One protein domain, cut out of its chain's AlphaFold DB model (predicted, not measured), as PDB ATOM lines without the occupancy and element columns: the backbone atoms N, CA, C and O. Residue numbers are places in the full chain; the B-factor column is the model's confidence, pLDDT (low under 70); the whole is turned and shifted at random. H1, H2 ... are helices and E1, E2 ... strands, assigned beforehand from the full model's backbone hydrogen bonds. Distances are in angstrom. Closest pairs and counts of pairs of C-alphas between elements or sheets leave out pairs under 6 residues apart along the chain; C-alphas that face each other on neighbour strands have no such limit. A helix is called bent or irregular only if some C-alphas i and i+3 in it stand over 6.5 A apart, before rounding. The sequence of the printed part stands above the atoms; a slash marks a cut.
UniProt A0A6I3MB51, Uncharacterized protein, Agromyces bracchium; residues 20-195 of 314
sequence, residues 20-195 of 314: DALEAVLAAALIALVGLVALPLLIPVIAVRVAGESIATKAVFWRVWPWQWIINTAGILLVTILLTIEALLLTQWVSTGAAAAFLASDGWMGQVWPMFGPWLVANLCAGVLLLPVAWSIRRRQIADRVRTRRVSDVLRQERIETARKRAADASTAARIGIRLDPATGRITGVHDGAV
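Overview. This is residues 20 to 195 of the 314 residues of an uncharacterized protein of Agromyces bracchium (UniProt A0A6I3MB51). The model is a long, slender arrangement of helices: H1a and H4 run side by side in opposite directions, and the kinked arm H6b crosses H1b and H4 in the middle. At one end H7 lies crosswise, with the short H2 and H3 packed on it and the small hairpin E1 E2 by its residues 166 to 174; at the other end are H5 and H6a, where residues 104 to 110 and 113 to 118 stick out. The printed part has 176 residues, with seven named helices followed by two named strands, antiparallel in the order E1 - E2; the class is mostly helix. It is only just extended, close to loose, with a radius of gyration of the C-alphas of 23.6 A, and spans 72 by 42 by 25 A.

Along the chain. E1 is residues 178 to 180 and E2 residues 187 to 190. H7, residues 154 to 175, is 31.6 A long and ends with C-alpha 175 at (-83.288, 31.516, 65.067). H6, residues 108 to 147, was assigned as one helix by its hydrogen bonds but is bent: C-alphas 115 and 118 are 7.3 A apart. Its arms are H6a, residues 108 to 115, and H6b, residues 118 to 147, 44.2 A long; both are irregular, with C-alphas 110 and 113 6.7 A apart and C-alphas 129 and 132 7.0 A apart. H4, residues 68 to 95, is 40.3 A long. H1, residues 20 to 51, likewise assigned as one helix by its hydrogen bonds, is bent, with C-alphas 37 and 40 6.6 A apart; its arm H1a, residues 20 to 37, is 26.0 A long and begins with C-alpha 20 at (-87.581, 94.906, 48.048), and its arm H1b is residues 40 to 51. H2 is residues 54 to 57, H3 59 to 62 and H5 98 to 103.

Arrangement. In the hairpin E1 and E2, N 179 and O 189 are within hydrogen-bond range at 2.8 A. The closest C-alphas of H7 and E1, those of Ala 173 and Arg 179, are 6.4 A apart. H7 touches H3, closest at the C-alphas of Ala 163 and Ala 59, 4.3 A, and H2, at Ile 160 and Thr 57, 4.6 A. H6b and H7 only just touch, with 3 pairs of C-alphas within 8 A, closest at Val 146 and Gln 157, 6.5 A. H6b has a kink of 46 degrees near residue 132. It touches H1b at a steep tilt of 46 degrees, the same way, closest at the C-alphas of Pro 40 and Gly 127, 3.9 A. With residues 123 to 133 alone it touches H4, at a steep tilt of 42 degrees, closest at Gly 75 and Leu 129, 4.8 A. H4 touches H1a at a shallow tilt of 15 degrees, opposite ways, closest at Leu 36 and Leu 83, 7.0 A. H5 is close to but not clearly touching H6a, with the C-alphas of Phe 102 and Trp 108 6.5 A apart. In H1a, H4, H5 and H7 every O i to N i+4 pair is within hydrogen-bond range, in H1b 7 of 8, in H6a 2 of 4 and in H6b 20 of 26; H2 and H3 are too short for such a pair.

Size, cuts and confidence. The two C-alphas farthest apart, those of Asp 106 and Val 195, are 75.0 A apart. The printed part has no cut and no long link. Its mean pLDDT is 85.1, and residue 21 is under 70.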
ATOM      1  N   ASP A  20     -86.320  95.622  48.281       74.06
ATOM      2  CA  ASP A  20     -87.581  94.906  48.048       74.06
ATOM      3  C   ASP A  20     -87.383  93.696  47.117       74.06
ATOM      4  O   ASP A  20     -87.920  92.609  47.354       74.06
ATOM      5  N   ALA A  21     -86.549  93.841  46.079       69.19
ATOM      6  CA  ALA A  21     -86.176  92.731  45.207       69.19
ATOM      7  C   ALA A  21     -85.362  91.660  45.954       69.19
ATOM      8  O   ALA A  21     -85.604  90.464  45.773       69.19
ATOM      9  N   LEU A  22     -84.418  92.067  46.810       73.50
ATOM     10  CA  LEU A  22     -83.598  91.144  47.595       73.50
ATOM     11  C   LEU A  22     -84.443  90.364  48.616       73.50
ATOM     12  O   LEU A  22     -84.259  89.154  48.765       73.50
ATOM     13  N   GLU A  23     -85.401  91.028  49.268       77.06
ATOM     14  CA  GLU A  23     -86.346  90.412  50.204       77.06
ATOM     15  C   GLU A  23     -87.254  89.393  49.502       77.06
ATOM     16  O   GLU A  23     -87.394  88.260  49.975       77.06
ATOM     17  N   ALA A  24     -87.794  89.735  48.328       73.19
ATOM     18  CA  ALA A  24     -88.615  88.823  47.533       73.19
ATOM     19  C   ALA A  24     -87.839  87.568  47.084       73.19
ATOM     20  O   ALA A  24     -88.367  86.452  47.158       73.19
ATOM     21  N   VAL A  25     -86.573  87.717  46.672       74.38
ATOM     22  CA  VAL A  25     -85.711  86.580  46.296       74.38
ATOM     23  C   VAL A  25     -85.384  85.699  47.504       74.38
ATOM     24  O   VAL A  25     -85.457  84.472  47.401       74.38
ATOM     25  N   LEU A  26     -85.074  86.292  48.659       75.94
ATOM     26  CA  LEU A  26     -84.824  85.554  49.903       75.94
ATOM     27  C   LEU A  26     -86.062  84.782  50.374       75.94
ATOM     28  O   LEU A  26     -85.954  83.604  50.724       75.94
ATOM     29  N   ALA A  27     -87.241  85.406  50.336       75.19
ATOM     30  CA  ALA A  27     -88.500  84.760  50.687       75.19
ATOM     31  C   ALA A  27     -88.820  83.589  49.742       75.19
ATOM     32  O   ALA A  27     -89.162  82.496  50.201       75.19
ATOM     33  N   ALA A  28     -88.642  83.776  48.430       75.12
ATOM     34  CA  ALA A  28     -88.834  82.719  47.440       75.12
ATOM     35  C   ALA A  28     -87.850  81.552  47.641       75.12
ATOM     36  O   ALA A  28     -88.257  80.389  47.599       75.12
ATOM     37  N   ALA A  29     -86.576  81.844  47.925       75.38
ATOM     38  CA  ALA A  29     -85.563  80.830  48.214       75.38
ATOM     39  C   ALA A  29     -85.884  80.040  49.494       75.38
ATOM     40  O   ALA A  29     -85.742  78.817  49.515       75.38
ATOM     41  N   LEU A  30     -86.376  80.711  50.542       79.81
ATOM     42  CA  LEU A  30     -86.805  80.061  51.780       79.81
ATOM     43  C   LEU A  30     -88.009  79.137  51.548       79.81
ATOM     44  O   LEU A  30     -88.000  77.996  52.008       79.81
ATOM     45  N   ILE A  31     -89.027  79.597  50.813       82.88
ATOM     46  CA  ILE A  31     -90.203  78.782  50.466       82.88
ATOM     47  C   ILE A  31     -89.781  77.564  49.640       82.88
ATOM     48  O   ILE A  31     -90.224  76.450  49.926       82.88
ATOM     49  N   ALA A  32     -88.896  77.754  48.659       79.62
ATOM     50  CA  ALA A  32     -88.356  76.667  47.853       79.62
ATOM     51  C   ALA A  32     -87.596  75.652  48.717       79.62
ATOM     52  O   ALA A  32     -87.824  74.454  48.575       79.62
ATOM     53  N   LEU A  33     -86.771  76.108  49.665       80.31
ATOM     54  CA  LEU A  33     -86.039  75.242  50.592       80.31
ATOM     55  C   LEU A  33     -86.979  74.454  51.520       80.31
ATOM     56  O   LEU A  33     -86.800  73.249  51.708       80.31
ATOM     57  N   VAL A  34     -88.005  75.103  52.078       84.31
ATOM     58  CA  VAL A  34     -89.025  74.435  52.904       84.31
ATOM     59  C   VAL A  34     -89.786  73.400  52.078       84.31
ATOM     60  O   VAL A  34     -89.968  72.270  52.534       84.31
ATOM     61  N   GLY A  35     -90.186  73.757  50.856       83.62
ATOM     62  CA  GLY A  35     -90.823  72.844  49.910       83.62
ATOM     63  C   GLY A  35     -89.940  71.637  49.606       83.62
ATOM     64  O   GLY A  35     -90.411  70.508  49.709       83.62
ATOM     65  N   LEU A  36     -88.652  71.867  49.339       84.19
ATOM     66  CA  LEU A  36     -87.656  70.836  49.047       84.19
ATOM     67  C   LEU A  36     -87.582  69.773  50.147       84.19
ATOM     68  O   LEU A  36     -87.585  68.580  49.863       84.19
ATOM     69  N   VAL A  37     -87.549  70.212  51.407       83.56
ATOM     70  CA  VAL A  37     -87.451  69.328  52.577       83.56
ATOM     71  C   VAL A  37     -88.794  68.665  52.900       83.56
ATOM     72  O   VAL A  37     -88.830  67.505  53.318       83.56
ATOM     73  N   ALA A  38     -89.908  69.374  52.714       87.56
ATOM     74  CA  ALA A  38     -91.238  68.869  53.045       87.56
ATOM     75  C   ALA A  38     -91.758  67.840  52.028       87.56
ATOM     76  O   ALA A  38     -92.436  66.886  52.417       87.56
ATOM     77  N   LEU A  39     -91.436  68.003  50.743       89.88
ATOM     78  CA  LEU A  39     -91.953  67.165  49.660       89.88
ATOM     79  C   LEU A  39     -91.649  65.661  49.818       89.88
ATOM     80  O   LEU A  39     -92.599  64.873  49.781       89.88
ATOM     81  N   PRO A  40     -90.399  65.219  50.077       91.00
ATOM     82  CA  PRO A  40     -90.104  63.796  50.248       91.00
ATOM     83  C   PRO A  40     -90.725  63.233  51.535       91.00
ATOM     84  O   PRO A  40     -90.875  62.019  51.677       91.00
ATOM     85  N   LEU A  41     -91.129  64.087  52.483       91.88
ATOM     86  CA  LEU A  41     -91.809  63.671  53.709       91.88
ATOM     87  C   LEU A  41     -93.320  63.456  53.518       91.88
ATOM     88  O   LEU A  41     -93.942  62.793  54.352       91.88
ATOM     89  N   LEU A  42     -93.922  63.939  52.426       91.56
ATOM     90  CA  LEU A  42     -95.360  63.778  52.181       91.56
ATOM     91  C   LEU A  42     -95.764  62.306  52.055       91.56
ATOM     92  O   LEU A  42     -96.651  61.853  52.781       91.56
ATOM     93  N   ILE A  43     -95.091  61.539  51.189       91.81
ATOM     94  CA  ILE A  43     -95.373  60.106  50.992       91.81
ATOM     95  C   ILE A  43     -95.314  59.316  52.311       91.81
ATOM     96  O   ILE A  43     -96.300  58.646  52.636       91.81
ATOM     97  N   PRO A  44     -94.225  59.364  53.106       92.12
ATOM     98  CA  PRO A  44     -94.152  58.596  54.344       92.12
ATOM     99  C   PRO A  44     -95.195  59.029  55.378       92.12
ATOM    100  O   PRO A  44     -95.759  58.170  56.064       92.12
ATOM    101  N   VAL A  45     -95.504  60.326  55.477       91.00
ATOM    102  CA  VAL A  45     -96.549  60.821  56.387       91.00
ATOM    103  C   VAL A  45     -97.923  60.301  55.968       91.00
ATOM    104  O   VAL A  45     -98.645  59.753  56.807       91.00
ATOM    105  N   ILE A  46     -98.273  60.415  54.686       91.12
ATOM    106  CA  ILE A  46     -99.549  59.927  54.151       91.12
ATOM    107  C   ILE A  46     -99.655  58.415  54.355       91.12
ATOM    108  O   ILE A  46    -100.657  57.947  54.893       91.12
ATOM    109  N   ALA A  47     -98.613  57.648  54.027       90.19
ATOM    110  CA  ALA A  47     -98.611  56.195  54.189       90.19
ATOM    111  C   ALA A  47     -98.871  55.766  55.643       90.19
ATOM    112  O   ALA A  47     -99.700  54.888  55.899       90.19
ATOM    113  N   VAL A  48     -98.221  56.419  56.614       90.00
ATOM    114  CA  VAL A  48     -98.430  56.141  58.045       90.00
ATOM    115  C   VAL A  48     -99.841  56.529  58.500       90.00
ATOM    116  O   VAL A  48    -100.428  55.828  59.331       90.00
ATOM    117  N   ARG A  49    -100.399  57.624  57.973       89.06
ATOM    118  CA  ARG A  49    -101.763  58.078  58.292       89.06
ATOM    119  C   ARG A  49    -102.826  57.143  57.717       89.06
ATOM    120  O   ARG A  49    -103.721  56.743  58.455       89.06
ATOM    121  N   VAL A  50    -102.691  56.759  56.448       90.06
ATOM    122  CA  VAL A  50    -103.629  55.877  55.731       90.06
ATOM    123  C   VAL A  50    -103.657  54.481  56.345       90.06
ATOM    124  O   VAL A  50    -104.725  53.908  56.534       90.06
ATOM    125  N   ALA A  51    -102.497  53.937  56.716       84.56
ATOM    126  CA  ALA A  51    -102.442  52.622  57.347       84.56
ATOM    127  C   ALA A  51    -103.097  52.567  58.737       84.56
ATOM    128  O   ALA A  51    -103.493  51.491  59.197       84.56
ATOM    129  N   GLY A  52    -103.197  53.713  59.415       81.44
ATOM    130  CA  GLY A  52    -103.843  53.836  60.714       81.44
ATOM    131  C   GLY A  52    -103.217  52.951  61.798       81.44
ATOM    132  O   GLY A  52    -102.010  52.708  61.842       81.44
ATOM    133  N   GLU A  53    -104.049  52.501  62.736       79.25
ATOM    134  CA  GLU A  53    -103.636  51.626  63.846       79.25
ATOM    135  C   GLU A  53    -103.979  50.154  63.613       79.25
ATOM    136  O   GLU A  53    -103.457  49.281  64.304       79.25
ATOM    137  N   SER A  54    -104.805  49.851  62.608       82.19
ATOM    138  CA  SER A  54    -105.215  48.480  62.283       82.19
ATOM    139  C   SER A  54    -104.017  47.608  61.902       82.19
ATOM    140  O   SER A  54    -103.964  46.431  62.268       82.19
ATOM    141  N   ILE A  55    -103.003  48.190  61.253       86.19
ATOM    142  CA  ILE A  55    -101.783  47.479  60.864       86.19
ATOM    143  C   ILE A  55    -100.999  46.945  62.070       86.19
ATOM    144  O   ILE A  55    -100.346  45.907  61.966       86.19
ATOM    145  N   ALA A  56    -101.133  47.583  63.236       84.69
ATOM    146  CA  ALA A  56    -100.471  47.166  64.467       84.69
ATOM    147  C   ALA A  56    -101.023  45.851  65.036       84.69
ATOM    148  O   ALA A  56    -100.371  45.222  65.863       84.69
ATOM    149  N   THR A  57    -102.200  45.406  64.592       85.81
ATOM    150  CA  THR A  57    -102.774  44.114  65.005       85.81
ATOM    151  C   THR A  57    -102.206  42.933  64.208       85.81
ATOM    152  O   THR A  57    -102.449  41.779  64.550       85.81
ATOM    153  N   LYS A  58    -101.417  43.191  63.156       86.94
ATOM    154  CA  LYS A  58    -100.821  42.148  62.312       86.94
ATOM    155  C   LYS A  58     -99.423  41.784  62.814       86.94
ATOM    156  O   LYS A  58     -98.554  42.644  62.911       86.94
ATOM    157  N   ALA A  59     -99.150  40.498  63.046       84.62
ATOM    158  CA  ALA A  59     -97.830  40.037  63.501       84.62
ATOM    159  C   ALA A  59     -96.695  40.379  62.510       84.62
ATOM    160  O   ALA A  59     -95.590  40.733  62.917       84.62
ATOM    161  N   VAL A  60     -96.978  40.358  61.200       85.25
ATOM    162  CA  VAL A  60     -96.009  40.728  60.147       85.25
ATOM    163  C   VAL A  60     -95.494  42.157  60.330       85.25
ATOM    164  O   VAL A  60     -94.309  42.406  60.123       85.25
ATOM    165  N   PHE A  61     -96.342  43.080  60.800       86.75
ATOM    166  CA  PHE A  61     -95.941  44.460  61.060       86.75
ATOM    167  C   PHE A  61     -94.872  44.567  62.147       86.75
ATOM    168  O   PHE A  61     -94.090  45.508  62.114       86.75
ATOM    169  N   TRP A  62     -94.799  43.629  63.091       86.38
ATOM    170  CA  TRP A  62     -93.840  43.655  64.201       86.38
ATOM    171  C   TRP A  62     -92.545  42.899  63.910       86.38
ATOM    172  O   TRP A  62     -91.588  43.005  64.681       86.38
ATOM    173  N   ARG A  63     -92.485  42.162  62.796       83.94
ATOM    174  CA  ARG A  63     -91.280  41.448  62.378       83.94
ATOM    175  C   ARG A  63     -90.210  42.463  61.961       83.94
ATOM    176  O   ARG A  63     -90.425  43.301  61.084       83.94
ATOM    177  N   VAL A  64     -89.065  42.416  62.636       80.88
ATOM    178  CA  VAL A  64     -87.883  43.232  62.322       80.88
ATOM    179  C   VAL A  64     -86.871  42.319  61.652       80.88
ATOM    180  O   VAL A  64     -86.455  41.321  62.241       80.88
ATOM    181  N   TRP A  65     -86.476  42.654  60.429       80.38
ATOM    182  CA  TRP A  65     -85.399  41.944  59.748       80.38
ATOM    183  C   TRP A  65     -84.044  42.563  60.093       80.38
ATOM    184  O   TRP A  65     -83.957  43.783  60.254       80.38
ATOM    185  N   PRO A  66     -82.970  41.756  60.178       79.44
ATOM    186  CA  PRO A  66     -81.645  42.258  60.530       79.44
ATOM    187  C   PRO A  66     -81.117  43.279  59.517       79.44
ATOM    188  O   PRO A  66     -80.395  44.181  59.901       79.44
ATOM    189  N   TRP A  67     -81.531  43.207  58.252       83.62
ATOM    190  CA  TRP A  67     -81.118  44.131  57.188       83.62
ATOM    191  C   TRP A  67     -81.917  45.441  57.156       83.62
ATOM    192  O   TRP A  67     -81.607  46.342  56.380       83.62
ATOM    193  N   GLN A  68     -82.942  45.578  58.002       85.50
ATOM    194  CA  GLN A  68     -83.820  46.748  57.988       85.50
ATOM    195  C   GLN A  68     -83.072  48.037  58.356       85.50
ATOM    196  O   GLN A  68     -83.415  49.099  57.845       85.50
ATOM    197  N   TRP A  69     -82.034  47.966  59.200       85.56
ATOM    198  CA  TRP A  69     -81.210  49.143  59.494       85.56
ATOM    199  C   TRP A  69     -80.418  49.597  58.264       85.56
ATOM    200  O   TRP A  69     -80.369  50.794  58.020       85.56
ATOM    201  N   ILE A  70     -79.894  48.668  57.452       91.44
ATOM    202  CA  ILE A  70     -79.171  49.003  56.215       91.44
ATOM    203  C   ILE A  70     -80.106  49.709  55.240       91.44
ATOM    204  O   ILE A  70     -79.764  50.771  54.733       91.44
ATOM    205  N   ILE A  71     -81.308  49.162  55.031       90.62
ATOM    206  CA  ILE A  71     -82.318  49.756  54.142       90.62
ATOM    207  C   ILE A  71     -82.694  51.164  54.620       90.62
ATOM    208  O   ILE A  71     -82.748  52.091  53.817       90.62
ATOM    209  N   ASN A  72     -82.909  51.341  55.926       91.38
ATOM    210  CA  ASN A  72     -83.218  52.647  56.505       91.38
ATOM    211  C   ASN A  72     -82.073  53.647  56.294       91.38
ATOM    212  O   ASN A  72     -82.320  54.770  55.865       91.38
ATOM    213  N   THR A  73     -80.831  53.249  56.583       91.69
ATOM    214  CA  THR A  73     -79.655  54.113  56.427       91.69
ATOM    215  C   THR A  73     -79.425  54.478  54.965       91.69
ATOM    216  O   THR A  73     -79.201  55.647  54.669       91.69
ATOM    217  N   ALA A  74     -79.535  53.514  54.048       93.62
ATOM    218  CA  ALA A  74     -79.397  53.754  52.616       93.62
ATOM    219  C   ALA A  74     -80.489  54.699  52.091       93.62
ATOM    220  O   ALA A  74     -80.177  55.643  51.373       93.62
ATOM    221  N   GLY A  75     -81.749  54.497  52.493       92.62
ATOM    222  CA  GLY A  75     -82.856  55.373  52.108       92.62
ATOM    223  C   GLY A  75     -82.672  56.811  52.598       92.62
ATOM    224  O   GLY A  75     -82.855  57.743  51.821       92.62
ATOM    225  N   ILE A  76     -82.241  56.993  53.853       93.38
ATOM    226  CA  ILE A  76     -81.921  58.322  54.402       93.38
ATOM    227  C   ILE A  76     -80.778  58.956  53.612       93.38
ATOM    228  O   ILE A  76     -80.927  60.079  53.147       93.38
ATOM    229  N   LEU A  77     -79.671  58.232  53.421       95.44
ATOM    230  CA  LEU A  77     -78.492  58.740  52.722       95.44
ATOM    231  C   LEU A  77     -78.835  59.205  51.301       95.44
ATOM    232  O   LEU A  77     -78.455  60.305  50.917       95.44
ATOM    233  N   LEU A  78     -79.572  58.393  50.541       93.94
ATOM    234  CA  LEU A  78     -79.953  58.717  49.165       93.94
ATOM    235  C   LEU A  78     -80.826  59.973  49.091       93.94
ATOM    236  O   LEU A  78     -80.569  60.836  48.255       93.94
ATOM    237  N   VAL A  79     -81.811  60.108  49.983       93.75
ATOM    238  CA  VAL A  79     -82.653  61.314  50.032       93.75
ATOM    239  C   VAL A  79     -81.842  62.527  50.480       93.75
ATOM    240  O   VAL A  79     -81.977  63.594  49.896       93.75
ATOM    241  N   THR A  80     -80.951  62.384  51.463       93.00
ATOM    242  CA  THR A  80     -80.068  63.479  51.886       93.00
ATOM    243  C   THR A  80     -79.145  63.933  50.756       93.00
ATOM    244  O   THR A  80     -78.991  65.135  50.557       93.00
ATOM    245  N   ILE A  81     -78.563  63.003  49.991       94.00
ATOM    246  CA  ILE A  81     -77.729  63.325  48.825       94.00
ATOM    247  C   ILE A  81     -78.550  64.080  47.777       94.00
ATOM    248  O   ILE A  81     -78.101  65.127  47.314       94.00
ATOM    249  N   LEU A  82     -79.753  63.596  47.446       92.44
ATOM    250  CA  LEU A  82     -80.647  64.264  46.497       92.44
ATOM    251  C   LEU A  82     -80.949  65.703  46.939       92.44
ATOM    252  O   LEU A  82     -80.690  66.633  46.183       92.44
ATOM    253  N   LEU A  83     -81.394  65.891  48.185       90.62
ATOM    254  CA  LEU A  83     -81.707  67.217  48.727       90.62
ATOM    255  C   LEU A  83     -80.483  68.139  48.758       90.62
ATOM    256  O   LEU A  83     -80.608  69.341  48.544       90.62
ATOM    257  N   THR A  84     -79.292  67.587  49.002       91.50
ATOM    258  CA  THR A  84     -78.041  68.359  48.974       91.50
ATOM    259  C   THR A  84     -77.737  68.848  47.559       91.50
ATOM    260  O   THR A  84     -77.408  70.017  47.378       91.50
ATOM    261  N   ILE A  85     -77.880  67.983  46.549       91.38
ATOM    262  CA  ILE A  85     -77.688  68.355  45.140       91.38
ATOM    263  C   ILE A  85     -78.705  69.423  44.734       91.38
ATOM    264  O   ILE A  85     -78.325  70.439  44.158       91.38
ATOM    265  N   GLU A  86     -79.981  69.236  45.070       88.81
ATOM    266  CA  GLU A  86     -81.028  70.204  44.741       88.81
ATOM    267  C   GLU A  86     -80.803  71.557  45.432       88.81
ATOM    268  O   GLU A  86     -80.956  72.602  44.801       88.81
ATOM    269  N   ALA A  87     -80.366  71.563  46.695       87.69
ATOM    270  CA  ALA A  87     -80.023  72.790  47.407       87.69
ATOM    271  C   ALA A  87     -78.824  73.516  46.771       87.69
ATOM    272  O   ALA A  87     -78.841  74.744  46.660       87.69
ATOM    273  N   LEU A  88     -77.800  72.782  46.316       90.50
ATOM    274  CA  LEU A  88     -76.656  73.360  45.602       90.50
ATOM    275  C   LEU A  88     -77.078  73.973  44.262       90.50
ATOM    276  O   LEU A  88     -76.692  75.104  43.970       90.50
ATOM    277  N   LEU A  89     -77.909  73.271  43.487       88.44
ATOM    278  CA  LEU A  89     -78.446  73.773  42.218       88.44
ATOM    279  C   LEU A  89     -79.315  75.019  42.426       88.44
ATOM    280  O   LEU A  89     -79.161  75.996  41.695       88.44
ATOM    281  N   LEU A  90     -80.172  75.023  43.450       85.75
ATOM    282  CA  LEU A  90     -80.988  76.185  43.809       85.75
ATOM    283  C   LEU A  90     -80.107  77.378  44.207       85.75
ATOM    284  O   LEU A  90     -80.314  78.491  43.729       85.75
ATOM    285  N   THR A  91     -79.085  77.143  45.033       86.75
ATOM    286  CA  THR A  91     -78.134  78.181  45.465       86.75
ATOM    287  C   THR A  91     -77.350  78.744  44.278       86.75
ATOM    288  O   THR A  91     -77.165  79.957  44.164       86.75
ATOM    289  N   GLN A  92     -76.925  77.887  43.349       89.56
ATOM    290  CA  GLN A  92     -76.262  78.306  42.114       89.56
ATOM    291  C   GLN A  92     -77.206  79.124  41.215       89.56
ATOM    292  O   GLN A  92     -76.812  80.156  40.672       89.56
ATOM    293  N   TRP A  93     -78.464  78.707  41.086       85.38
ATOM    294  CA  TRP A  93     -79.472  79.406  40.285       85.38
ATOM    295  C   TRP A  93     -79.805  80.804  40.833       85.38
ATOM    296  O   TRP A  93     -79.965  81.753  40.065       85.38
ATOM    297  N   VAL A  94     -79.834  80.954  42.160       84.25
ATOM    298  CA  VAL A  94     -80.023  82.253  42.823       84.25
ATOM    299  C   VAL A  94     -78.770  83.126  42.700       84.25
ATOM    300  O   VAL A  94     -78.867  84.276  42.279       84.25
ATOM    301  N   SER A  95     -77.587  82.588  43.014       84.44
ATOM    302  CA  SER A  95     -76.330  83.363  43.029       84.44
ATOM    303  C   SER A  95     -75.887  83.873  41.656       84.44
ATOM    304  O   SER A  95     -75.230  84.905  41.570       84.44
ATOM    305  N   THR A  96     -76.269  83.188  40.577       88.12
ATOM    306  CA  THR A  96     -75.980  83.617  39.198       88.12
ATOM    307  C   THR A  96     -76.942  84.688  38.674       88.12
ATOM    308  O   THR A  96     -76.775  85.153  37.550       88.12
ATOM    309  N   GLY A  97     -77.967  85.075  39.444       81.81
ATOM    310  CA  GLY A  97     -79.006  86.013  39.003       81.81
ATOM    311  C   GLY A  97     -80.008  85.418  38.005       81.81
ATOM    312  O   GLY A  97     -80.966  86.090  37.619       81.81
ATOM    313  N   ALA A  98     -79.847  84.144  37.626       84.19
ATOM    314  CA  ALA A  98     -80.753  83.440  36.722       84.19
ATOM    315  C   ALA A  98     -82.180  83.347  37.288       84.19
ATOM    316  O   ALA A  98     -83.144  83.396  36.527       84.19
ATOM    317  N   ALA A  99     -82.323  83.278  38.615       80.69
ATOM    318  CA  ALA A  99     -83.619  83.329  39.287       80.69
ATOM    319  C   ALA A  99     -84.368  84.651  39.057       80.69
ATOM    320  O   ALA A  99     -85.551  84.644  38.722       80.69
ATOM    321  N   ALA A 100     -83.671  85.784  39.182       80.44
ATOM    322  CA  ALA A 100     -84.256  87.104  38.954       80.44
ATOM    323  C   ALA A 100     -84.633  87.295  37.477       80.44
ATOM    324  O   ALA A 100     -85.724  87.771  37.174       80.44
ATOM    325  N   ALA A 101     -83.773  86.840  36.557       83.50
ATOM    326  CA  ALA A 101     -84.053  86.871  35.123       83.50
ATOM    327  C   ALA A 101     -85.258  85.994  34.732       83.50
ATOM    328  O   ALA A 101     -86.063  86.391  33.893       83.50
ATOM    329  N   PHE A 102     -85.413  84.822  35.359       82.88
ATOM    330  CA  PHE A 102     -86.553  83.933  35.135       82.88
ATOM    331  C   PHE A 102     -87.874  84.563  35.595       82.88
ATOM    332  O   PHE A 102     -88.851  84.550  34.849       82.88
ATOM    333  N   LEU A 103     -87.902  85.159  36.791       81.12
ATOM    334  CA  LEU A 103     -89.099  85.810  37.341       81.12
ATOM    335  C   LEU A 103     -89.485  87.096  36.599       81.12
ATOM    336  O   LEU A 103     -90.662  87.442  36.557       81.12
ATOM    337  N   ALA A 104     -88.511  87.781  35.999       83.06
ATOM    338  CA  ALA A 104     -88.743  88.962  35.172       83.06
ATOM    339  C   ALA A 104     -89.247  88.630  33.753       83.06
ATOM    340  O   ALA A 104     -89.595  89.542  33.007       83.06
ATOM    341  N   SER A 105     -89.267  87.352  33.352       82.38
ATOM    342  CA  SER A 105     -89.714  86.953  32.014       82.38
ATOM    343  C   SER A 105     -91.242  86.947  31.881       82.38
ATOM    344  O   SER A 105     -91.968  86.472  32.761       82.38
ATOM    345  N   ASP A 106     -91.748  87.436  30.748       80.06
ATOM    346  CA  ASP A 106     -93.177  87.378  30.441       80.06
ATOM    347  C   ASP A 106     -93.641  85.921  30.313       80.06
ATOM    348  O   ASP A 106     -93.070  85.114  29.577       80.06
ATOM    349  N   GLY A 107     -94.701  85.567  31.043       81.19
ATOM    350  CA  GLY A 107     -95.247  84.209  31.030       81.19
ATOM    351  C   GLY A 107     -94.409  83.168  31.786       81.19
ATOM    352  O   GLY A 107     -94.615  81.972  31.569       81.19
ATOM    353  N   TRP A 108     -93.523  83.588  32.702       81.56
ATOM    354  CA  TRP A 108     -92.709  82.701  33.555       81.56
ATOM    355  C   TRP A 108     -93.509  81.559  34.194       81.56
ATOM    356  O   TRP A 108     -93.034  80.428  34.302       81.56
ATOM    357  N   MET A 109     -94.771  81.821  34.537       82.38
ATOM    358  CA  MET A 109     -95.693  80.853  35.127       82.38
ATOM    359  C   MET A 109     -95.898  79.597  34.263       82.38
ATOM    360  O   MET A 109     -95.995  78.489  34.788       82.38
ATOM    361  N   GLY A 110     -95.901  79.747  32.933       86.31
ATOM    362  CA  GLY A 110     -95.987  78.626  31.992       86.31
ATOM    363  C   GLY A 110     -94.697  77.803  31.900       86.31
ATOM    364  O   GLY A 110     -94.730  76.652  31.470       86.31
ATOM    365  N   GLN A 111     -93.566  78.363  32.338       84.44
ATOM    366  CA  GLN A 111     -92.247  77.726  32.299       84.44
ATOM    367  C   GLN A 111     -91.889  77.008  33.609       84.44
ATOM    368  O   GLN A 111     -91.008  76.147  33.614       84.44
ATOM    369  N   VAL A 112     -92.608  77.289  34.705       84.75
ATOM    370  CA  VAL A 112     -92.385  76.654  36.016       84.75
ATOM    371  C   VAL A 112     -92.516  75.134  35.931       84.75
ATOM    372  O   VAL A 112     -91.650  74.411  36.420       84.75
ATOM    373  N   TRP A 113     -93.581  74.629  35.304       86.38
ATOM    374  CA  TRP A 113     -93.823  73.186  35.251       86.38
ATOM    375  C   TRP A 113     -92.791  72.427  34.397       86.38
ATOM    376  O   TRP A 113     -92.238  71.452  34.901       86.38
ATOM    377  N   PRO A 114     -92.455  72.846  33.162       88.56
ATOM    378  CA  PRO A 114     -91.389  72.204  32.392       88.56
ATOM    379  C   PRO A 114     -90.022  72.212  33.091       88.56
ATOM    380  O   PRO A 114     -89.285  71.234  32.990       88.56
ATOM    381  N   MET A 115     -89.689  73.292  33.807       85.19
ATOM    382  CA  MET A 115     -88.386  73.452  34.457       85.19
ATOM    383  C   MET A 115     -88.285  72.692  35.787       85.19
ATOM    384  O   MET A 115     -87.311  71.975  36.018       85.19
ATOM    385  N   PHE A 116     -89.289  72.820  36.658       85.38
ATOM    386  CA  PHE A 116     -89.248  72.292  38.028       85.38
ATOM    387  C   PHE A 116     -90.141  71.065  38.245       85.38
ATOM    388  O   PHE A 116     -89.901  70.297  39.172       85.38
ATOM    389  N   GLY A 117     -91.150  70.837  37.402       85.50
ATOM    390  CA  GLY A 117     -92.101  69.728  37.533       85.50
ATOM    391  C   GLY A 117     -91.437  68.349  37.612       85.50
ATOM    392  O   GLY A 117     -91.725  67.611  38.556       85.50
ATOM    393  N   PRO A 118     -90.506  67.991  36.705       89.19
ATOM    394  CA  PRO A 118     -89.789  66.718  36.785       89.19
ATOM    395  C   PRO A 118     -89.014  66.537  38.098       89.19
ATOM    396  O   PRO A 118     -89.044  65.452  38.679       89.19
ATOM    397  N   TRP A 119     -88.380  67.602  38.599       87.56
ATOM    398  CA  TRP A 119     -87.659  67.596  39.876       87.56
ATOM    399  C   TRP A 119     -88.605  67.437  41.066       87.56
ATOM    400  O   TRP A 119     -88.352  66.615  41.941       87.56
ATOM    401  N   LEU A 120     -89.747  68.132  41.066       87.19
ATOM    402  CA  LEU A 120     -90.781  67.964  42.092       87.19
ATOM    403  C   LEU A 120     -91.313  66.526  42.123       87.19
ATOM    404  O   LEU A 120     -91.455  65.940  43.195       87.19
ATOM    405  N   VAL A 121     -91.571  65.918  40.963       89.31
ATOM    406  CA  VAL A 121     -92.010  64.515  40.896       89.31
ATOM    407  C   VAL A 121     -90.913  63.575  41.398       89.31
ATOM    408  O   VAL A 121     -91.205  62.668  42.178       89.31
ATOM    409  N   ALA A 122     -89.658  63.791  40.997       89.06
ATOM    410  CA  ALA A 122     -88.531  62.982  41.452       89.06
ATOM    411  C   ALA A 122     -88.343  63.069  42.976       89.06
ATOM    412  O   ALA A 122     -88.223  62.033  43.631       89.06
ATOM    413  N   ASN A 123     -88.399  64.273  43.547       90.94
ATOM    414  CA  ASN A 123     -88.264  64.497  44.984       90.94
ATOM    415  C   ASN A 123     -89.456  63.909  45.766       90.94
ATOM    416  O   ASN A 123     -89.274  63.219  46.773       90.94
ATOM    417  N   LEU A 124     -90.684  64.043  45.251       90.81
ATOM    418  CA  LEU A 124     -91.849  63.371  45.831       90.81
ATOM    419  C   LEU A 124     -91.649  61.846  45.844       90.81
ATOM    420  O   LEU A 124     -91.797  61.216  46.891       90.81
ATOM    421  N   CYS A 125     -91.254  61.257  44.713       92.56
ATOM    422  CA  CYS A 125     -90.983  59.824  44.581       92.56
ATOM    423  C   CYS A 125     -89.819  59.351  45.465       92.56
ATOM    424  O   CYS A 125     -89.873  58.239  45.995       92.56
ATOM    425  N   ALA A 126     -88.803  60.185  45.696       92.25
ATOM    426  CA  ALA A 126     -87.709  59.880  46.616       92.25
ATOM    427  C   ALA A 126     -88.218  59.629  48.048       92.25
ATOM    428  O   ALA A 126     -87.650  58.810  48.774       92.25
ATOM    429  N   GLY A 127     -89.360  60.215  48.423       90.88
ATOM    430  CA  GLY A 127     -90.056  59.930  49.679       90.88
ATOM    431  C   GLY A 127     -90.424  58.454  49.897       90.88
ATOM    432  O   GLY A 127     -90.513  58.002  51.041       90.88
ATOM    433  N   VAL A 128     -90.562  57.656  48.830       94.38
ATOM    434  CA  VAL A 128     -90.777  56.197  48.924       94.38
ATOM    435  C   VAL A 128     -89.615  55.510  49.650       94.38
ATOM    436  O   VAL A 128     -89.839  54.589  50.440       94.38
ATOM    437  N   LEU A 129     -88.381  55.994  49.467       93.44
ATOM    438  CA  LEU A 129     -87.189  55.457  50.134       93.44
ATOM    439  C   LEU A 129     -87.223  55.664  51.656       93.44
ATOM    440  O   LEU A 129     -86.577  54.922  52.396       93.44
ATOM    441  N   LEU A 130     -88.015  56.628  52.138       93.81
ATOM    442  CA  LEU A 130     -88.203  56.902  53.563       93.81
ATOM    443  C   LEU A 130     -89.336  56.081  54.193       93.81
ATOM    444  O   LEU A 130     -89.489  56.104  55.418       93.81
ATOM    445  N   LEU A 131     -90.111  55.313  53.415       92.25
ATOM    446  CA  LEU A 131     -91.180  54.467  53.959       92.25
ATOM    447  C   LEU A 131     -90.677  53.496  55.041       92.25
ATOM    448  O   LEU A 131     -91.279  53.463  56.117       92.25
ATOM    449  N   PRO A 132     -89.579  52.735  54.845       90.81
ATOM    450  CA  PRO A 132     -89.070  51.821  55.871       90.81
ATOM    451  C   PRO A 132     -88.714  52.528  57.190       90.81
ATOM    452  O   PRO A 132     -88.959  51.991  58.278       90.81
ATOM    453  N   VAL A 133     -88.206  53.761  57.095       91.38
ATOM    454  CA  VAL A 133     -87.864  54.616  58.240       91.38
ATOM    455  C   VAL A 133     -89.130  55.062  58.962       91.38
ATOM    456  O   VAL A 133     -89.247  54.868  60.175       91.38
ATOM    457  N   ALA A 134     -90.111  55.583  58.222       91.81
ATOM    458  CA  ALA A 134     -91.396  56.014  58.764       91.81
ATOM    459  C   ALA A 134     -92.115  54.867  59.491       91.81
ATOM    460  O   ALA A 134     -92.607  55.038  60.611       91.81
ATOM    461  N   TRP A 135     -92.082  53.662  58.917       91.06
ATOM    462  CA  TRP A 135     -92.602  52.456  59.556       91.06
ATOM    463  C   TRP A 135     -91.854  52.081  60.833       91.06
ATOM    464  O   TRP A 135     -92.486  51.704  61.822       91.06
ATOM    465  N   SER A 136     -90.525  52.206  60.842       88.62
ATOM    466  CA  SER A 136     -89.707  51.952  62.032       88.62
ATOM    467  C   SER A 136     -90.059  52.908  63.176       88.62
ATOM    468  O   SER A 136     -90.276  52.465  64.309       88.62
ATOM    469  N   ILE A 137     -90.202  54.204  62.876       88.94
ATOM    470  CA  ILE A 137     -90.604  55.234  63.845       88.94
ATOM    471  C   ILE A 137     -92.014  54.945  64.366       88.94
ATOM    472  O   ILE A 137     -92.229  54.885  65.578       88.94
ATOM    473  N   ARG A 138     -92.970  54.690  63.466       89.25
ATOM    474  CA  ARG A 138     -94.361  54.393  63.831       89.25
ATOM    475  C   ARG A 138     -94.466  53.158  64.724       89.25
ATOM    476  O   ARG A 138     -95.209  53.174  65.705       89.25
ATOM    477  N   ARG A 139     -93.704  52.103  64.424       88.62
ATOM    478  CA  ARG A 139     -93.641  50.876  65.231       88.62
ATOM    479  C   ARG A 139     -93.184  51.166  66.664       88.62
ATOM    480  O   ARG A 139     -93.789  50.643  67.599       88.62
ATOM    481  N   ARG A 140     -92.172  52.025  66.844       86.00
ATOM    482  CA  ARG A 140     -91.697  52.459  68.174       86.00
ATOM    483  C   ARG A 140     -92.756  53.271  68.917       86.00
ATOM    484  O   ARG A 140     -93.119  52.903  70.024       86.00
ATOM    485  N   GLN A 141     -93.347  54.274  68.267       87.06
ATOM    486  CA  GLN A 141     -94.413  55.091  68.864       87.06
ATOM    487  C   GLN A 141     -95.610  54.251  69.336       87.06
ATOM    488  O   GLN A 141     -96.187  54.511  70.389       87.06
ATOM    489  N   ILE A 142     -96.018  53.242  68.559       86.12
ATOM    490  CA  ILE A 142     -97.096  52.331  68.966       86.12
ATOM    491  C   ILE A 142     -96.646  51.460  70.143       86.12
ATOM    492  O   ILE A 142     -97.408  51.306  71.095       86.12
ATOM    493  N   ALA A 143     -95.425  50.921  70.112       83.00
ATOM    494  CA  ALA A 143     -94.893  50.121  71.214       83.00
ATOM    495  C   ALA A 143     -94.858  50.907  72.534       83.00
ATOM    496  O   ALA A 143     -95.274  50.372  73.564       83.00
ATOM    497  N   ASP A 144     -94.444  52.174  72.493       83.31
ATOM    498  CA  ASP A 144     -94.393  53.049  73.669       83.31
ATOM    499  C   ASP A 144     -95.795  53.355  74.214       83.31
ATOM    500  O   ASP A 144     -96.018  53.324  75.428       83.31
ATOM    501  N   ARG A 145     -96.781  53.573  73.335       84.12
ATOM    502  CA  ARG A 145     -98.186  53.775  73.738       84.12
ATOM    503  C   ARG A 145     -98.803  52.533  74.379       84.12
ATOM    504  O   ARG A 145     -99.511  52.659  75.375       84.12
ATOM    505  N   VAL A 146     -98.505  51.347  73.846       82.00
ATOM    506  CA  VAL A 146     -98.945  50.069  74.430       82.00
ATOM    507  C   VAL A 146     -98.285  49.852  75.791       82.00
ATOM    508  O   VAL A 146     -98.967  49.542  76.762       82.00
ATOM    509  N   ARG A 147     -96.974  50.100  75.906       78.81
ATOM    510  CA  ARG A 147     -96.240  49.975  77.176       78.81
ATOM    511  C   ARG A 147     -96.794  50.897  78.259       78.81
ATOM    512  O   ARG A 147     -96.914  50.491  79.408       78.81
ATOM    513  N   THR A 148     -97.124  52.132  77.892       82.00
ATOM    514  CA  THR A 148     -97.679  53.129  78.817       82.00
ATOM    515  C   THR A 148     -99.182  52.959  79.062       82.00
ATOM    516  O   THR A 148     -99.763  53.788  79.757       82.00
ATOM    517  N   ARG A 149     -99.815  51.901  78.518       76.31
ATOM    518  CA  ARG A 149    -101.261  51.617  78.619       76.31
ATOM    519  C   ARG A 149    -102.140  52.813  78.229       76.31
ATOM    520  O   ARG A 149    -103.196  53.042  78.805       76.31
ATOM    521  N   ARG A 150    -101.696  53.594  77.241       76.69
ATOM    522  CA  ARG A 150    -102.411  54.784  76.737       76.69
ATOM    523  C   ARG A 150    -103.355  54.470  75.573       76.69
ATOM    524  O   ARG A 150    -103.813  55.383  74.892       76.69
ATOM    525  N   VAL A 151    -103.603  53.191  75.295       72.38
ATOM    526  CA  VAL A 151    -104.556  52.762  74.268       72.38
ATOM    527  C   VAL A 151    -105.925  52.674  74.934       72.38
ATOM    528  O   VAL A 151    -106.120  51.866  75.831       72.38
ATOM    529  N   SER A 152    -106.861  53.528  74.524       72.75
ATOM    530  CA  SER A 152    -108.203  53.600  75.121       72.75
ATOM    531  C   SER A 152    -109.040  52.335  74.901       72.75
ATOM    532  O   SER A 152    -109.939  52.046  75.680       72.75
ATOM    533  N   ASP A 153    -108.742  51.577  73.845       83.56
ATOM    534  CA  ASP A 153    -109.430  50.341  73.481       83.56
ATOM    535  C   ASP A 153    -108.633  49.116  73.962       83.56
ATOM    536  O   ASP A 153    -107.589  48.766  73.400       83.56
ATOM    537  N   VAL A 154    -109.158  48.451  74.997       81.88
ATOM    538  CA  VAL A 154    -108.558  47.260  75.619       81.88
ATOM    539  C   VAL A 154    -108.433  46.103  74.624       81.88
ATOM    540  O   VAL A 154    -107.387  45.458  74.568       81.88
ATOM    541  N   LEU A 155    -109.445  45.874  73.780       85.75
ATOM    542  CA  LEU A 155    -109.426  44.781  72.799       85.75
ATOM    543  C   LEU A 155    -108.358  45.022  71.730       85.75
ATOM    544  O   LEU A 155    -107.682  44.091  71.282       85.75
ATOM    545  N   ARG A 156    -108.170  46.276  71.307       83.62
ATOM    546  CA  ARG A 156    -107.064  46.627  70.403       83.62
ATOM    547  C   ARG A 156    -105.717  46.471  71.079       83.62
ATOM    548  O   ARG A 156    -104.798  45.963  70.437       83.62
ATOM    549  N   GLN A 157    -105.594  46.893  72.334       84.56
ATOM    550  CA  GLN A 157    -104.356  46.725  73.083       84.56
ATOM    551  C   GLN A 157    -103.965  45.242  73.159       84.56
ATOM    552  O   GLN A 157    -102.851  44.893  72.769       84.56
ATOM    553  N   GLU A 158    -104.897  44.369  73.541       85.12
ATOM    554  CA  GLU A 158    -104.676  42.923  73.623       85.12
ATOM    555  C   GLU A 158    -104.293  42.315  72.263       85.12
ATOM    556  O   GLU A 158    -103.349  41.524  72.163       85.12
ATOM    557  N   ARG A 159    -104.959  42.729  71.174       87.12
ATOM    558  CA  ARG A 159    -104.613  42.284  69.813       87.12
ATOM    559  C   ARG A 159    -103.210  42.724  69.399       87.12
ATOM    560  O   ARG A 159    -102.495  41.942  68.775       87.12
ATOM    561  N   ILE A 160    -102.805  43.949  69.735       86.19
ATOM    562  CA  ILE A 160    -101.455  44.449  69.443       86.19
ATOM    563  C   ILE A 160    -100.412  43.690  70.273       86.19
ATOM    564  O   ILE A 160     -99.378  43.292  69.735       86.19
ATOM    565  N   GLU A 161    -100.670  43.449  71.558       83.44
ATOM    566  CA  GLU A 161     -99.784  42.664  72.425       83.44
ATOM    567  C   GLU A 161     -99.637  41.223  71.927       83.44
ATOM    568  O   GLU A 161     -98.516  40.734  71.778       83.44
ATOM    569  N   THR A 162    -100.743  40.579  71.556       84.69
ATOM    570  CA  THR A 162    -100.745  39.237  70.960       84.69
ATOM    571  C   THR A 162     -99.964  39.209  69.647       84.69
ATOM    572  O   THR A 162     -99.135  38.324  69.432       84.69
ATOM    573  N   ALA A 163    -100.164  40.197  68.770       85.06
ATOM    574  CA  ALA A 163     -99.426  40.309  67.515       85.06
ATOM    575  C   ALA A 163     -97.916  40.489  67.741       85.06
ATOM    576  O   ALA A 163     -97.111  39.913  67.005       85.06
ATOM    577  N   ARG A 164     -97.528  41.253  68.772       85.12
ATOM    578  CA  ARG A 164     -96.127  41.429  69.182       85.12
ATOM    579  C   ARG A 164     -95.521  40.135  69.716       85.12
ATOM    580  O   ARG A 164     -94.422  39.796  69.277       85.12
ATOM    581  N   LYS A 165     -96.226  39.421  70.605       81.81
ATOM    582  CA  LYS A 165     -95.808  38.108  71.133       81.81
ATOM    583  C   LYS A 165     -95.578  37.128  69.969       81.81
ATOM    584  O   LYS A 165     -94.450  36.701  69.759       81.81
ATOM    585  N   ARG A 166     -96.564  36.958  69.077       82.94
ATOM    586  CA  ARG A 166     -96.446  36.085  67.886       82.94
ATOM    587  C   ARG A 166     -95.285  36.450  66.960       82.94
ATOM    588  O   ARG A 166     -94.645  35.574  66.382       82.94
ATOM    589  N   ALA A 167     -95.012  37.739  66.768       83.12
ATOM    590  CA  ALA A 167     -93.882  38.170  65.950       83.12
ATOM    591  C   ALA A 167     -92.532  37.845  66.605       83.12
ATOM    592  O   ALA A 167     -91.599  37.445  65.902       83.12
ATOM    593  N   ALA A 168     -92.437  38.001  67.929       81.12
ATOM    594  CA  ALA A 168     -91.268  37.603  68.702       81.12
ATOM    595  C   ALA A 168     -91.069  36.081  68.649       81.12
ATOM    596  O   ALA A 168     -89.959  35.638  68.344       81.12
ATOM    597  N   ASP A 169     -92.141  35.302  68.809       80.94
ATOM    598  CA  ASP A 169     -92.122  33.838  68.722       80.94
ATOM    599  C   ASP A 169     -91.660  33.375  67.341       80.94
ATOM    600  O   ASP A 169     -90.719  32.595  67.236       80.94
ATOM    601  N   ALA A 170     -92.218  33.935  66.263       83.06
ATOM    602  CA  ALA A 170     -91.798  33.616  64.898       83.06
ATOM    603  C   ALA A 170     -90.325  33.968  64.635       83.06
ATOM    604  O   ALA A 170     -89.611  33.217  63.970       83.06
ATOM    605  N   SER A 171     -89.853  35.108  65.152       82.56
ATOM    606  CA  SER A 171     -88.445  35.498  65.015       82.56
ATOM    607  C   SER A 171     -87.507  34.606  65.829       82.56
ATOM    608  O   SER A 171     -86.382  34.357  65.402       82.56
ATOM    609  N   THR A 172     -87.974  34.109  66.975       81.75
ATOM    610  CA  THR A 172     -87.232  33.187  67.836       81.75
ATOM    611  C   THR A 172     -87.172  31.813  67.201       81.75
ATOM    612  O   THR A 172     -86.080  31.284  67.036       81.75
ATOM    613  N   ALA A 173     -88.313  31.280  66.764       84.75
ATOM    614  CA  ALA A 173     -88.415  29.996  66.088       84.75
ATOM    615  C   ALA A 173     -87.472  29.924  64.882       84.75
ATOM    616  O   ALA A 173     -86.677  28.997  64.785       84.75
ATOM    617  N   ALA A 174     -87.444  30.969  64.048       83.19
ATOM    618  CA  ALA A 174     -86.507  31.052  62.930       83.19
ATOM    619  C   ALA A 174     -85.025  31.006  63.364       83.19
ATOM    620  O   ALA A 174     -84.204  30.449  62.643       83.19
ATOM    621  N   ARG A 175     -84.668  31.559  64.535       82.50
ATOM    622  CA  ARG A 175     -83.288  31.516  65.067       82.50
ATOM    623  C   ARG A 175     -82.897  30.144  65.604       82.50
ATOM    624  O   ARG A 175     -81.727  29.797  65.517       82.50
ATOM    625  N   ILE A 176     -83.849  29.398  66.159       85.25
ATOM    626  CA  ILE A 176     -83.629  28.036  66.672       85.25
ATOM    627  C   ILE A 176     -83.928  26.957  65.622       85.25
ATOM    628  O   ILE A 176     -83.944  25.778  65.949       85.25
ATOM    629  N   GLY A 177     -84.176  27.342  64.365       84.62
ATOM    630  CA  GLY A 177     -84.436  26.414  63.265       84.62
ATOM    631  C   GLY A 177     -85.821  25.758  63.291       84.62
ATOM    632  O   GLY A 177     -86.026  24.755  62.622       84.62
ATOM    633  N   ILE A 178     -86.798  26.302  64.015       88.19
ATOM    634  CA  ILE A 178     -88.174  25.787  64.053       88.19
ATOM    635  C   ILE A 178     -89.059  26.567  63.069       88.19
ATOM    636  O   ILE A 178     -89.054  27.801  63.047       88.19
ATOM    637  N   ARG A 179     -89.862  25.855  62.267       86.06
ATOM    638  CA  ARG A 179     -90.904  26.451  61.417       86.06
ATOM    639  C   ARG A 179     -92.216  26.519  62.177       86.06
ATOM    640  O   ARG A 179     -92.715  25.505  62.662       86.06
ATOM    641  N   LEU A 180     -92.784  27.718  62.229       85.50
ATOM    642  CA  LEU A 180     -94.118  27.954  62.766       85.50
ATOM    643  C   LEU A 180     -95.084  28.311  61.643       85.50
ATOM    644  O   LEU A 180     -94.740  29.078  60.739       85.50
ATOM    645  N   ASP A 181     -96.309  27.813  61.743       81.69
ATOM    646  CA  ASP A 181     -97.433  28.356  60.991       81.69
ATOM    647  C   ASP A 181     -97.691  29.811  61.445       81.69
ATOM    648  O   ASP A 181     -97.939  30.052  62.630       81.69
ATOM    649  N   PRO A 182     -97.649  30.804  60.537       71.94
ATOM    650  CA  PRO A 182     -97.863  32.207  60.884       71.94
ATOM    651  C   PRO A 182     -99.282  32.527  61.385       71.94
ATOM    652  O   PRO A 182     -99.458  33.557  62.043       71.94
ATOM    653  N   ALA A 183    -100.281  31.696  61.077       73.31
ATOM    654  CA  ALA A 183    -101.664  31.892  61.505       73.31
ATOM    655  C   ALA A 183    -101.936  31.254  62.874       73.31
ATOM    656  O   ALA A 183    -102.480  31.916  63.762       73.31
ATOM    657  N   THR A 184    -101.540  29.989  63.051       75.06
ATOM    658  CA  THR A 184    -101.851  29.208  64.261       75.06
ATOM    659  C   THR A 184    -100.739  29.210  65.310       75.06
ATOM    660  O   THR A 184    -101.005  28.910  66.470       75.06
ATOM    661  N   GLY A 185     -99.500  29.538  64.934       72.19
ATOM    662  CA  GLY A 185     -98.330  29.435  65.812       72.19
ATOM    663  C   GLY A 185     -97.883  27.997  66.087       72.19
ATOM    664  O   GLY A 185     -96.993  27.789  66.909       72.19
ATOM    665  N   ARG A 186     -98.477  26.995  65.423       81.88
ATOM    666  CA  ARG A 186     -98.093  25.587  65.592       81.88
ATOM    667  C   ARG A 186     -96.764  25.301  64.906       81.88
ATOM    668  O   ARG A 186     -96.477  25.849  63.844       81.88
ATOM    669  N   ILE A 187     -95.989  24.394  65.496       84.56
ATOM    670  CA  ILE A 187     -94.774  23.863  64.878       84.56
ATOM    671  C   ILE A 187     -95.186  23.014  63.675       84.56
ATOM    672  O   ILE A 187     -95.895  22.021  63.830       84.56
ATOM    673  N   THR A 188     -94.769  23.426  62.480       88.19
ATOM    674  CA  THR A 188     -95.052  22.722  61.216       88.19
ATOM    675  C   THR A 188     -93.858  21.931  60.708       88.19
ATOM    676  O   THR A 188     -94.007  21.074  59.842       88.19
ATOM    677  N   GLY A 189     -92.669  22.207  61.236       87.00
ATOM    678  CA  GLY A 189     -91.464  21.495  60.864       87.00
ATOM    679  C   GLY A 189     -90.219  22.103  61.482       87.00
ATOM    680  O   GLY A 189     -90.272  23.044  62.275       87.00
ATOM    681  N   VAL A 190     -89.089  21.546  61.080       89.88
ATOM    682  CA  VAL A 190     -87.770  21.856  61.615       89.88
ATOM    683  C   VAL A 190     -86.816  22.038  60.429       89.88
ATOM    684  O   VAL A 190     -86.965  21.372  59.404       89.88
ATOM    685  N   HIS A 191     -85.914  23.010  60.511       84.62
ATOM    686  CA  HIS A 191     -84.820  23.224  59.565       84.62
ATOM    687  C   HIS A 191     -83.583  22.426  59.992       84.62
ATOM    688  O   HIS A 191     -83.422  22.108  61.170       84.62
ATOM    689  N   ASP A 192     -82.677  22.168  59.050       74.06
ATOM    690  CA  ASP A 192     -81.372  21.589  59.368       74.06
ATOM    691  C   ASP A 192     -80.613  22.481  60.359       74.06
ATOM    692  O   ASP A 192     -80.575  23.707  60.217       74.06
ATOM    693  N   GLY A 193     -80.036  21.862  61.390       75.88
ATOM    694  CA  GLY A 193     -79.337  22.571  62.467       75.88
ATOM    695  C   GLY A 193     -80.253  23.205  63.516       75.88
ATOM    696  O   GLY A 193     -79.818  24.105  64.235       75.88
ATOM    697  N   ALA A 194     -81.513  22.773  63.613       83.75
ATOM    698  CA  ALA A 194     -82.388  23.237  64.678       83.75
ATOM    699  C   ALA A 194     -81.852  22.905  66.071       83.75
ATOM    700  O   ALA A 194     -81.286  21.841  66.326       83.75
ATOM    701  N   VAL A 195     -82.083  23.839  66.983       84.25
ATOM    702  CA  VAL A 195     -81.669  23.722  68.373       84.25
ATOM    703  C   VAL A 195     -82.733  22.933  69.124       84.25
ATOM    704  O   VAL A 195     -83.844  23.419  69.339       84.25
TER     705      VAL A 195